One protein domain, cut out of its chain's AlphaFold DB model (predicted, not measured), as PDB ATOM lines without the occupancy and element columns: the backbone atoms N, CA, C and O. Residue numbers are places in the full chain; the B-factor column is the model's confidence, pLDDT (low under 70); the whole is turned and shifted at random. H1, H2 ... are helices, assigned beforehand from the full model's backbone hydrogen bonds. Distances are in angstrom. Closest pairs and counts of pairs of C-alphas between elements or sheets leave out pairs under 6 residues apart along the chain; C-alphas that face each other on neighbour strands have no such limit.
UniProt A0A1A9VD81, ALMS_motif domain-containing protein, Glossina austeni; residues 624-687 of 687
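AT A GLANCE: This is residues 624 to 687 of the 687 residues of the protein "ALMS_motif domain-containing protein" of Glossina austeni (UniProt A0A1A9VD81). The longest helix, H2, forms the middle of a zigzag of three helices joined end to end, with H1 turning off at one end and H3 at the other; no helix touches another. Beyond H3, residues 675 to 687 form a tail with no named element. The printed part has 64 residues, three named helices in the order H1, H2, H3 and no named strand: all helix. It is extended, a rod spanning 64 by 22 by 17 A, with a radius of gyration of the C-alphas of 21.3 A.

HOW THE PARTS SIT: H2, residues 640 to 657, is close to but not clearly touching H1, residues 625 to 636; their closest C-alphas, Phe 636 and Val 642, are 7.2 A apart. Their lines are about perpendicular, at 81 degrees. H2 is also close to but not clearly touching H3, residues 659 to 674; their closest C-alphas, Arg 655 and Leu 661, are 6.9 A apart. They run the same way at a steep tilt of 57 degrees. H1 and H3 are apart. In H1, H2 and H3 every O i to N i+4 pair is within hydrogen-bond range.

IN THESE COORDINATES: H2 measures 25.3 A, H3 22.1 A and H1 16.2 A from first to last C-alpha. H1 begins at C-alpha 625 (-16.763, -22.648, 32.755), and H3 ends at C-alpha 674 (33.177, -54.451, 49.824).

THE WHOLE: The farthest C-alphas, Asn 624 and Asp 675, are 65.3 A apart. The printed part has no cut, and both links are tight. The pLDDT is under 70 at residues 682 and 684 to 687.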
ATOM      1  N   ASN A 624     -21.379 -23.861  31.990       87.44
ATOM      2  CA  ASN A 624     -20.551 -23.349  33.079       87.44
ATOM      3  C   ASN A 624     -19.060 -23.556  32.747       87.44
ATOM      4  O   ASN A 624     -18.655 -24.618  32.268       87.44
ATOM      5  N   THR A 625     -18.209 -22.567  33.024       88.75
ATOM      6  CA  THR A 625     -16.763 -22.648  32.755       88.75
ATOM      7  C   THR A 625     -16.116 -23.893  33.370       88.75
ATOM      8  O   THR A 625     -15.211 -24.475  32.770       88.75
ATOM      9  N   LYS A 626     -16.629 -24.363  34.516       93.69
ATOM     10  CA  LYS A 626     -16.223 -25.629  35.144       93.69
ATOM     11  C   LYS A 626     -16.553 -26.849  34.283       93.69
ATOM     12  O   LYS A 626     -15.726 -27.747  34.179       93.69
ATOM     13  N   GLN A 627     -17.729 -26.879  33.660       91.50
ATOM     14  CA  GLN A 627     -18.150 -27.971  32.780       91.50
ATOM     15  C   GLN A 627     -17.325 -27.980  31.492       91.50
ATOM     16  O   GLN A 627     -16.839 -29.035  31.097       91.50
ATOM     17  N   ILE A 628     -17.064 -26.808  30.899       91.38
ATOM     18  CA  ILE A 628     -16.179 -26.706  29.729       91.38
ATOM     19  C   ILE A 628     -14.784 -27.206  30.082       91.38
ATOM     20  O   ILE A 628     -14.227 -28.009  29.337       91.38
ATOM     21  N   LYS A 629     -14.234 -26.797  31.231       95.94
ATOM     22  CA  LYS A 629     -12.936 -27.293  31.696       95.94
ATOM     23  C   LYS A 629     -12.964 -28.807  31.907       95.94
ATOM     24  O   LYS A 629     -12.102 -29.489  31.377       95.94
ATOM     25  N   ALA A 630     -13.983 -29.349  32.571       94.44
ATOM     26  CA  ALA A 630     -14.114 -30.789  32.789       94.44
ATOM     27  C   ALA A 630     -14.223 -31.583  31.475       94.44
ATOM     28  O   ALA A 630     -13.621 -32.645  31.342       94.44
ATOM     29  N   TRP A 631     -14.959 -31.078  30.484       94.38
ATOM     30  CA  TRP A 631     -15.059 -31.705  29.163       94.38
ATOM     31  C   TRP A 631     -13.745 -31.635  28.401       94.38
ATOM     32  O   TRP A 631     -13.335 -32.615  27.781       94.38
ATOM     33  N   THR A 632     -13.069 -30.496  28.491       94.69
ATOM     34  CA  THR A 632     -11.761 -30.265  27.885       94.69
ATOM     35  C   THR A 632     -10.723 -31.201  28.509       94.69
ATOM     36  O   THR A 632     -10.072 -31.955  27.789       94.69
ATOM     37  N   ASP A 633     -10.669 -31.289  29.838       94.69
ATOM     38  CA  ASP A 633      -9.804 -32.205  30.588       94.69
ATOM     39  C   ASP A 633     -10.127 -33.674  30.270       94.69
ATOM     40  O   ASP A 633      -9.217 -34.483  30.099       94.69
ATOM     41  N   LYS A 634     -11.409 -34.038  30.121       95.62
ATOM     42  CA  LYS A 634     -11.834 -35.398  29.740       95.62
ATOM     43  C   LYS A 634     -11.414 -35.756  28.312       95.62
ATOM     44  O   LYS A 634     -11.051 -36.908  28.068       95.62
ATOM     45  N   ARG A 635     -11.445 -34.799  27.379       93.25
ATOM     46  CA  ARG A 635     -10.939 -34.980  26.007       93.25
ATOM     47  C   ARG A 635      -9.419 -35.124  26.007       93.25
ATOM     48  O   ARG A 635      -8.909 -36.091  25.447       93.25
ATOM     49  N   PHE A 636      -8.707 -34.241  26.706       95.69
ATOM     50  CA  PHE A 636      -7.246 -34.278  26.787       95.69
ATOM     51  C   PHE A 636      -6.711 -35.499  27.546       95.69
ATOM     52  O   PHE A 636      -5.669 -36.036  27.184       95.69
ATOM     53  N   ALA A 637      -7.442 -36.012  28.539       95.56
ATOM     54  CA  ALA A 637      -7.053 -37.208  29.287       95.56
ATOM     55  C   ALA A 637      -6.943 -38.476  28.423       95.56
ATOM     56  O   ALA A 637      -6.252 -39.410  28.828       95.56
ATOM     57  N   LYS A 638      -7.618 -38.516  27.265       93.69
ATOM     58  CA  LYS A 638      -7.571 -39.640  26.321       93.69
ATOM     59  C   LYS A 638      -6.471 -39.509  25.265       93.69
ATOM     60  O   LYS A 638      -6.294 -40.442  24.487       93.69
ATOM     61  N   LEU A 639      -5.748 -38.387  25.209       97.00
ATOM     62  CA  LEU A 639      -4.674 -38.234  24.232       97.00
ATOM     63  C   LEU A 639      -3.548 -39.245  24.502       97.00
ATOM     64  O   LEU A 639      -3.152 -39.397  25.663       97.00
ATOM     65  N   PRO A 640      -2.986 -39.886  23.458       95.56
ATOM     66  CA  PRO A 640      -1.907 -40.865  23.603       95.56
ATOM     67  C   PRO A 640      -0.725 -40.332  24.419       95.56
ATOM     68  O   PRO A 640      -0.217 -41.023  25.295       95.56
ATOM     69  N   GLU A 641      -0.354 -39.068  24.207       94.88
ATOM     70  CA  GLU A 641       0.727 -38.391  24.931       94.88
ATOM     71  C   GLU A 641       0.457 -38.298  26.441       94.88
ATOM     72  O   GLU A 641       1.340 -38.547  27.264       94.88
ATOM     73  N   VAL A 642      -0.783 -37.977  26.825       96.56
ATOM     74  CA  VAL A 642      -1.190 -37.846  28.231       96.56
ATOM     75  C   VAL A 642      -1.278 -39.217  28.896       96.56
ATOM     76  O   VAL A 642      -0.864 -39.372  30.048       96.56
ATOM     77  N   VAL A 643      -1.777 -40.224  28.176       96.75
ATOM     78  CA  VAL A 643      -1.831 -41.616  28.642       96.75
ATOM     79  C   VAL A 643      -0.421 -42.161  28.866       96.75
ATOM     80  O   VAL A 643      -0.138 -42.703  29.936       96.75
ATOM     81  N   GLU A 644       0.486 -41.943  27.917       96.81
ATOM     82  CA  GLU A 644       1.876 -42.385  27.998       96.81
ATOM     83  C   GLU A 644       2.636 -41.666  29.120       96.81
ATOM     84  O   GLU A 644       3.330 -42.300  29.916       96.81
ATOM     85  N   LYS A 645       2.431 -40.353  29.286       96.56
ATOM     86  CA  LYS A 645       2.994 -39.602  30.418       96.56
ATOM     87  C   LYS A 645       2.483 -40.135  31.759       96.56
ATOM     88  O   LYS A 645       3.274 -40.321  32.682       96.56
ATOM     89  N   ARG A 646       1.182 -40.430  31.880       95.94
ATOM     90  CA  ARG A 646       0.605 -41.042  33.093       95.94
ATOM     91  C   ARG A 646       1.177 -42.433  33.361       95.94
ATOM     92  O   ARG A 646       1.436 -42.748  34.522       95.94
ATOM     93  N   ARG A 647       1.397 -43.243  32.321       95.88
ATOM     94  CA  ARG A 647       2.039 -44.560  32.428       95.88
ATOM     95  C   ARG A 647       3.463 -44.433  32.970       95.88
ATOM     96  O   ARG A 647       3.767 -45.063  33.975       95.88
ATOM     97  N   ARG A 648       4.279 -43.539  32.402       94.00
ATOM     98  CA  ARG A 648       5.652 -43.270  32.875       94.00
ATOM     99  C   ARG A 648       5.698 -42.810  34.328       94.00
ATOM    100  O   ARG A 648       6.524 -43.287  35.093       94.00
ATOM    101  N   VAL A 649       4.797 -41.911  34.729       95.62
ATOM    102  CA  VAL A 649       4.710 -41.448  36.126       95.62
ATOM    103  C   VAL A 649       4.324 -42.589  37.071       95.62
ATOM    104  O   VAL A 649       4.841 -42.657  38.185       95.62
ATOM    105  N   ARG A 650       3.429 -43.490  36.644       95.38
ATOM    106  CA  ARG A 650       3.061 -44.676  37.427       95.38
ATOM    107  C   ARG A 650       4.242 -45.632  37.565       95.38
ATOM    108  O   ARG A 650       4.586 -45.970  38.686       95.38
ATOM    109  N   GLU A 651       4.921 -45.955  36.469       93.50
ATOM    110  CA  GLU A 651       6.119 -46.802  36.487       93.50
ATOM    111  C   GLU A 651       7.238 -46.214  37.347       93.50
ATOM    112  O   GLU A 651       7.893 -46.934  38.091       93.50
ATOM    113  N   GLU A 652       7.450 -44.902  37.296       90.19
ATOM    114  CA  GLU A 652       8.442 -44.227  38.131       90.19
ATOM    115  C   GLU A 652       8.065 -44.286  39.618       90.19
ATOM    116  O   GLU A 652       8.916 -44.523  40.477       90.19
ATOM    117  N   ARG A 653       6.776 -44.134  39.940       93.44
ATOM    118  CA  ARG A 653       6.277 -44.334  41.302       93.44
ATOM    119  C   ARG A 653       6.469 -45.783  41.751       93.44
ATOM    120  O   ARG A 653       6.925 -46.000  42.870       93.44
ATOM    121  N   ASP A 654       6.193 -46.749  40.884       89.56
ATOM    122  CA  ASP A 654       6.377 -48.172  41.170       89.56
ATOM    123  C   ASP A 654       7.863 -48.512  41.349       89.56
ATOM    124  O   ASP A 654       8.214 -49.257  42.259       89.56
ATOM    125  N   ARG A 655       8.767 -47.888  40.580       85.38
ATOM    126  CA  ARG A 655      10.223 -48.002  40.773       85.38
ATOM    127  C   ARG A 655      10.668 -47.464  42.128       85.38
ATOM    128  O   ARG A 655      11.429 -48.134  42.820       85.38
ATOM    129  N   ARG A 656      10.178 -46.288  42.534       83.81
ATOM    130  CA  ARG A 656      10.505 -45.674  43.837       83.81
ATOM    131  C   ARG A 656       9.939 -46.462  45.020       83.81
ATOM    132  O   ARG A 656      10.580 -46.545  46.074       83.81
ATOM    133  N   ASN A 657       8.750 -47.034  44.835       89.19
ATOM    134  CA  ASN A 657       8.033 -47.799  45.852       89.19
ATOM    135  C   ASN A 657       8.442 -49.276  45.896       89.19
ATOM    136  O   ASN A 657       8.176 -49.945  46.896       89.19
ATOM    137  N   SER A 658       9.105 -49.793  44.858       93.44
ATOM    138  CA  SER A 658       9.598 -51.165  44.832       93.44
ATOM    139  C   SER A 658      10.709 -51.340  45.861       93.44
ATOM    140  O   SER A 658      11.878 -51.013  45.639       93.44
ATOM    141  N   ARG A 659      10.326 -51.903  47.011       87.62
ATOM    142  CA  ARG A 659      11.256 -52.322  48.066       87.62
ATOM    143  C   ARG A 659      12.318 -53.278  47.523       87.62
ATOM    144  O   ARG A 659      13.457 -53.212  47.966       87.62
ATOM    145  N   ILE A 660      11.966 -54.098  46.530       87.25
ATOM    146  CA  ILE A 660      12.871 -55.057  45.887       87.25
ATOM    147  C   ILE A 660      13.964 -54.327  45.104       87.25
ATOM    148  O   ILE A 660      15.137 -54.613  45.304       87.25
ATOM    149  N   LEU A 661      13.615 -53.345  44.264       83.88
ATOM    150  CA  LEU A 661      14.624 -52.578  43.518       83.88
ATOM    151  C   LEU A 661      15.526 -51.768  44.451       83.88
ATOM    152  O   LEU A 661      16.730 -51.686  44.217       83.88
ATOM    153  N   ARG A 662      14.967 -51.223  45.537       86.88
ATOM    154  CA  ARG A 662      15.752 -50.566  46.588       86.88
ATOM    155  C   ARG A 662      16.717 -51.541  47.265       86.88
ATOM    156  O   ARG A 662      17.872 -51.195  47.473       86.88
ATOM    157  N   HIS A 663      16.261 -52.753  47.572       90.81
ATOM    158  CA  HIS A 663      17.093 -53.792  48.171       90.81
ATOM    159  C   HIS A 663      18.213 -54.244  47.224       90.81
ATOM    160  O   HIS A 663      19.366 -54.251  47.633       90.81
ATOM    161  N   LEU A 664      17.907 -54.505  45.947       91.19
ATOM    162  CA  LEU A 664      18.901 -54.867  44.927       91.19
ATOM    163  C   LEU A 664      19.924 -53.749  44.692       91.19
ATOM    164  O   LEU A 664      21.116 -54.014  44.557       91.19
ATOM    165  N   PHE A 665      19.478 -52.489  44.675       88.75
ATOM    166  CA  PHE A 665      20.379 -51.343  44.578       88.75
ATOM    167  C   PHE A 665      21.300 -51.250  45.797       88.75
ATOM    168  O   PHE A 665      22.509 -51.101  45.632       88.75
ATOM    169  N   ASN A 666      20.747 -51.382  47.005       91.00
ATOM    170  CA  ASN A 666      21.521 -51.355  48.244       91.00
ATOM    171  C   ASN A 666      22.517 -52.519  48.308       91.00
ATOM    172  O   ASN A 666      23.670 -52.294  48.654       91.00
ATOM    173  N   GLN A 667      22.117 -53.724  47.903       94.56
ATOM    174  CA  GLN A 667      22.993 -54.893  47.833       94.56
ATOM    175  C   GLN A 667      24.130 -54.679  46.822       94.56
ATOM    176  O   GLN A 667      25.293 -54.910  47.135       94.56
ATOM    177  N   GLY A 668      23.831 -54.164  45.625       94.00
ATOM    178  CA  GLY A 668      24.852 -53.852  44.620       94.00
ATOM    179  C   GLY A 668      25.755 -52.675  45.008       94.00
ATOM    180  O   GLY A 668      26.894 -52.580  44.545       94.00
ATOM    181  N   LEU A 669      25.271 -51.751  45.838       91.56
ATOM    182  CA  LEU A 669      26.095 -50.706  46.437       91.56
ATOM    183  C   LEU A 669      27.015 -51.301  47.512       91.56
ATOM    184  O   LEU A 669      28.217 -51.070  47.445       91.56
ATOM    185  N   GLN A 670      26.481 -52.120  48.422       93.00
ATOM    186  CA  GLN A 670      27.249 -52.840  49.444       93.00
ATOM    187  C   GLN A 670      28.359 -53.688  48.820       93.00
ATOM    188  O   GLN A 670      29.505 -53.580  49.240       93.00
ATOM    189  N   GLN A 671      28.059 -54.445  47.760       95.06
ATOM    190  CA  GLN A 671      29.056 -55.264  47.072       95.06
ATOM    191  C   GLN A 671      30.188 -54.415  46.482       95.06
ATOM    192  O   GLN A 671      31.358 -54.724  46.662       95.06
ATOM    193  N   ARG A 672      29.864 -53.287  45.838       94.06
ATOM    194  CA  ARG A 672      30.882 -52.384  45.271       94.06
ATOM    195  C   ARG A 672      31.738 -51.696  46.332       94.06
ATOM    196  O   ARG A 672      32.878 -51.337  46.041       94.06
ATOM    197  N   VAL A 673      31.194 -51.498  47.529       93.19
ATOM    198  CA  VAL A 673      31.933 -50.980  48.684       93.19
ATOM    199  C   VAL A 673      32.852 -52.059  49.259       93.19
ATOM    200  O   VAL A 673      34.022 -51.776  49.499       93.19
ATOM    201  N   LEU A 674      32.366 -53.298  49.403       93.44
ATOM    202  CA  LEU A 674      33.177 -54.451  49.824       93.44
ATOM    203  C   LEU A 674      34.335 -54.711  48.854       93.44
ATOM    204  O   LEU A 674      35.474 -54.876  49.283       93.44
ATOM    205  N   ASP A 675      34.068 -54.622  47.552       96.19
ATOM    206  CA  ASP A 675      35.071 -54.759  46.492       96.19
ATOM    207  C   ASP A 675      36.022 -53.547  46.401       96.19
ATOM    208  O   ASP A 675      36.852 -53.480  45.494       96.19
ATOM    209  N   ARG A 676      35.874 -52.540  47.280       91.94
ATOM    210  CA  ARG A 676      36.614 -51.262  47.282       91.94
ATOM    211  C   ARG A 676      36.545 -50.479  45.962       91.94
ATOM    212  O   ARG A 676      37.309 -49.541  45.758       91.94
ATOM    213  N   ARG A 677      35.602 -50.812  45.072       91.44
ATOM    214  CA  ARG A 677      35.374 -50.104  43.797       91.44
ATOM    215  C   ARG A 677      34.747 -48.731  44.009       91.44
ATOM    216  O   ARG A 677      34.863 -47.860  43.153       91.44
ATOM    217  N   ILE A 678      34.040 -48.553  45.124       89.75
ATOM    218  CA  ILE A 678      33.451 -47.282  45.538       89.75
ATOM    219  C   ILE A 678      33.900 -47.009  46.968       89.75
ATOM    220  O   ILE A 678      33.566 -47.762  47.880       89.75
ATOM    221  N   SER A 679      34.630 -45.913  47.167       87.06
ATOM    222  CA  SER A 679      34.925 -45.417  48.507       87.06
ATOM    223  C   SER A 679      33.754 -44.580  49.018       87.06
ATOM    224  O   SER A 679      33.384 -43.577  48.407       87.06
ATOM    225  N   LEU A 680      33.195 -44.963  50.166       81.56
ATOM    226  CA  LEU A 680      32.180 -44.176  50.877       81.56
ATOM    227  C   LEU A 680      32.778 -42.986  51.647       81.56
ATOM    228  O   LEU A 680      32.050 -42.264  52.321       81.56
ATOM    229  N   SER A 681      34.086 -42.732  51.534       81.50
ATOM    230  CA  SER A 681      34.766 -41.660  52.275       81.50
ATOM    231  C   SER A 681      34.230 -40.247  51.990       81.50
ATOM    232  O   SER A 681      34.462 -39.345  52.787       81.50
ATOM    233  N   HIS A 682      33.465 -40.055  50.908       66.06
ATOM    234  CA  HIS A 682      32.823 -38.779  50.566       66.06
ATOM    235  C   HIS A 682      31.289 -38.808  50.652       66.06
ATOM    236  O   HIS A 682      30.653 -37.772  50.452       66.06
ATOM    237  N   SER A 683      30.664 -39.952  50.961       70.19
ATOM    238  CA  SER A 683      29.219 -39.998  51.204       70.19
ATOM    239  C   SER A 683      28.946 -39.528  52.627       70.19
ATOM    240  O   SER A 683      28.732 -40.316  53.546       70.19
ATOM    241  N   ARG A 684      29.005 -38.211  52.823       57.56
ATOM    242  CA  ARG A 684      28.525 -37.572  54.043       57.56
ATOM    243  C   ARG A 684      27.026 -37.894  54.132       57.56
ATOM    244  O   ARG A 684      26.263 -37.522  53.245       57.56
ATOM    245  N   THR A 685      26.659 -38.640  55.174       51.00
ATOM    246  CA  THR A 685      25.301 -39.027  55.608       51.00
ATOM    247  C   THR A 685      24.510 -40.017  54.740       51.00
ATOM    248  O   THR A 685      23.735 -39.626  53.874       51.00
ATOM    249  N   VAL A 686      24.599 -41.304  55.095       45.53
ATOM    250  CA  VAL A 686      23.426 -42.192  55.199       45.53
ATOM    251  C   VAL A 686      23.571 -42.961  56.518       45.53
ATOM    252  O   VAL A 686      24.152 -44.041  56.548       45.53
ATOM    253  N   VAL A 687      23.121 -42.345  57.614       40.97
ATOM    254  CA  VAL A 687      22.775 -43.026  58.873       40.97
ATOM    255  C   VAL A 687      21.299 -42.773  59.101       40.97
ATOM    256  O   VAL A 687      20.908 -41.591  58.951       40.97
TER     257      VAL A 687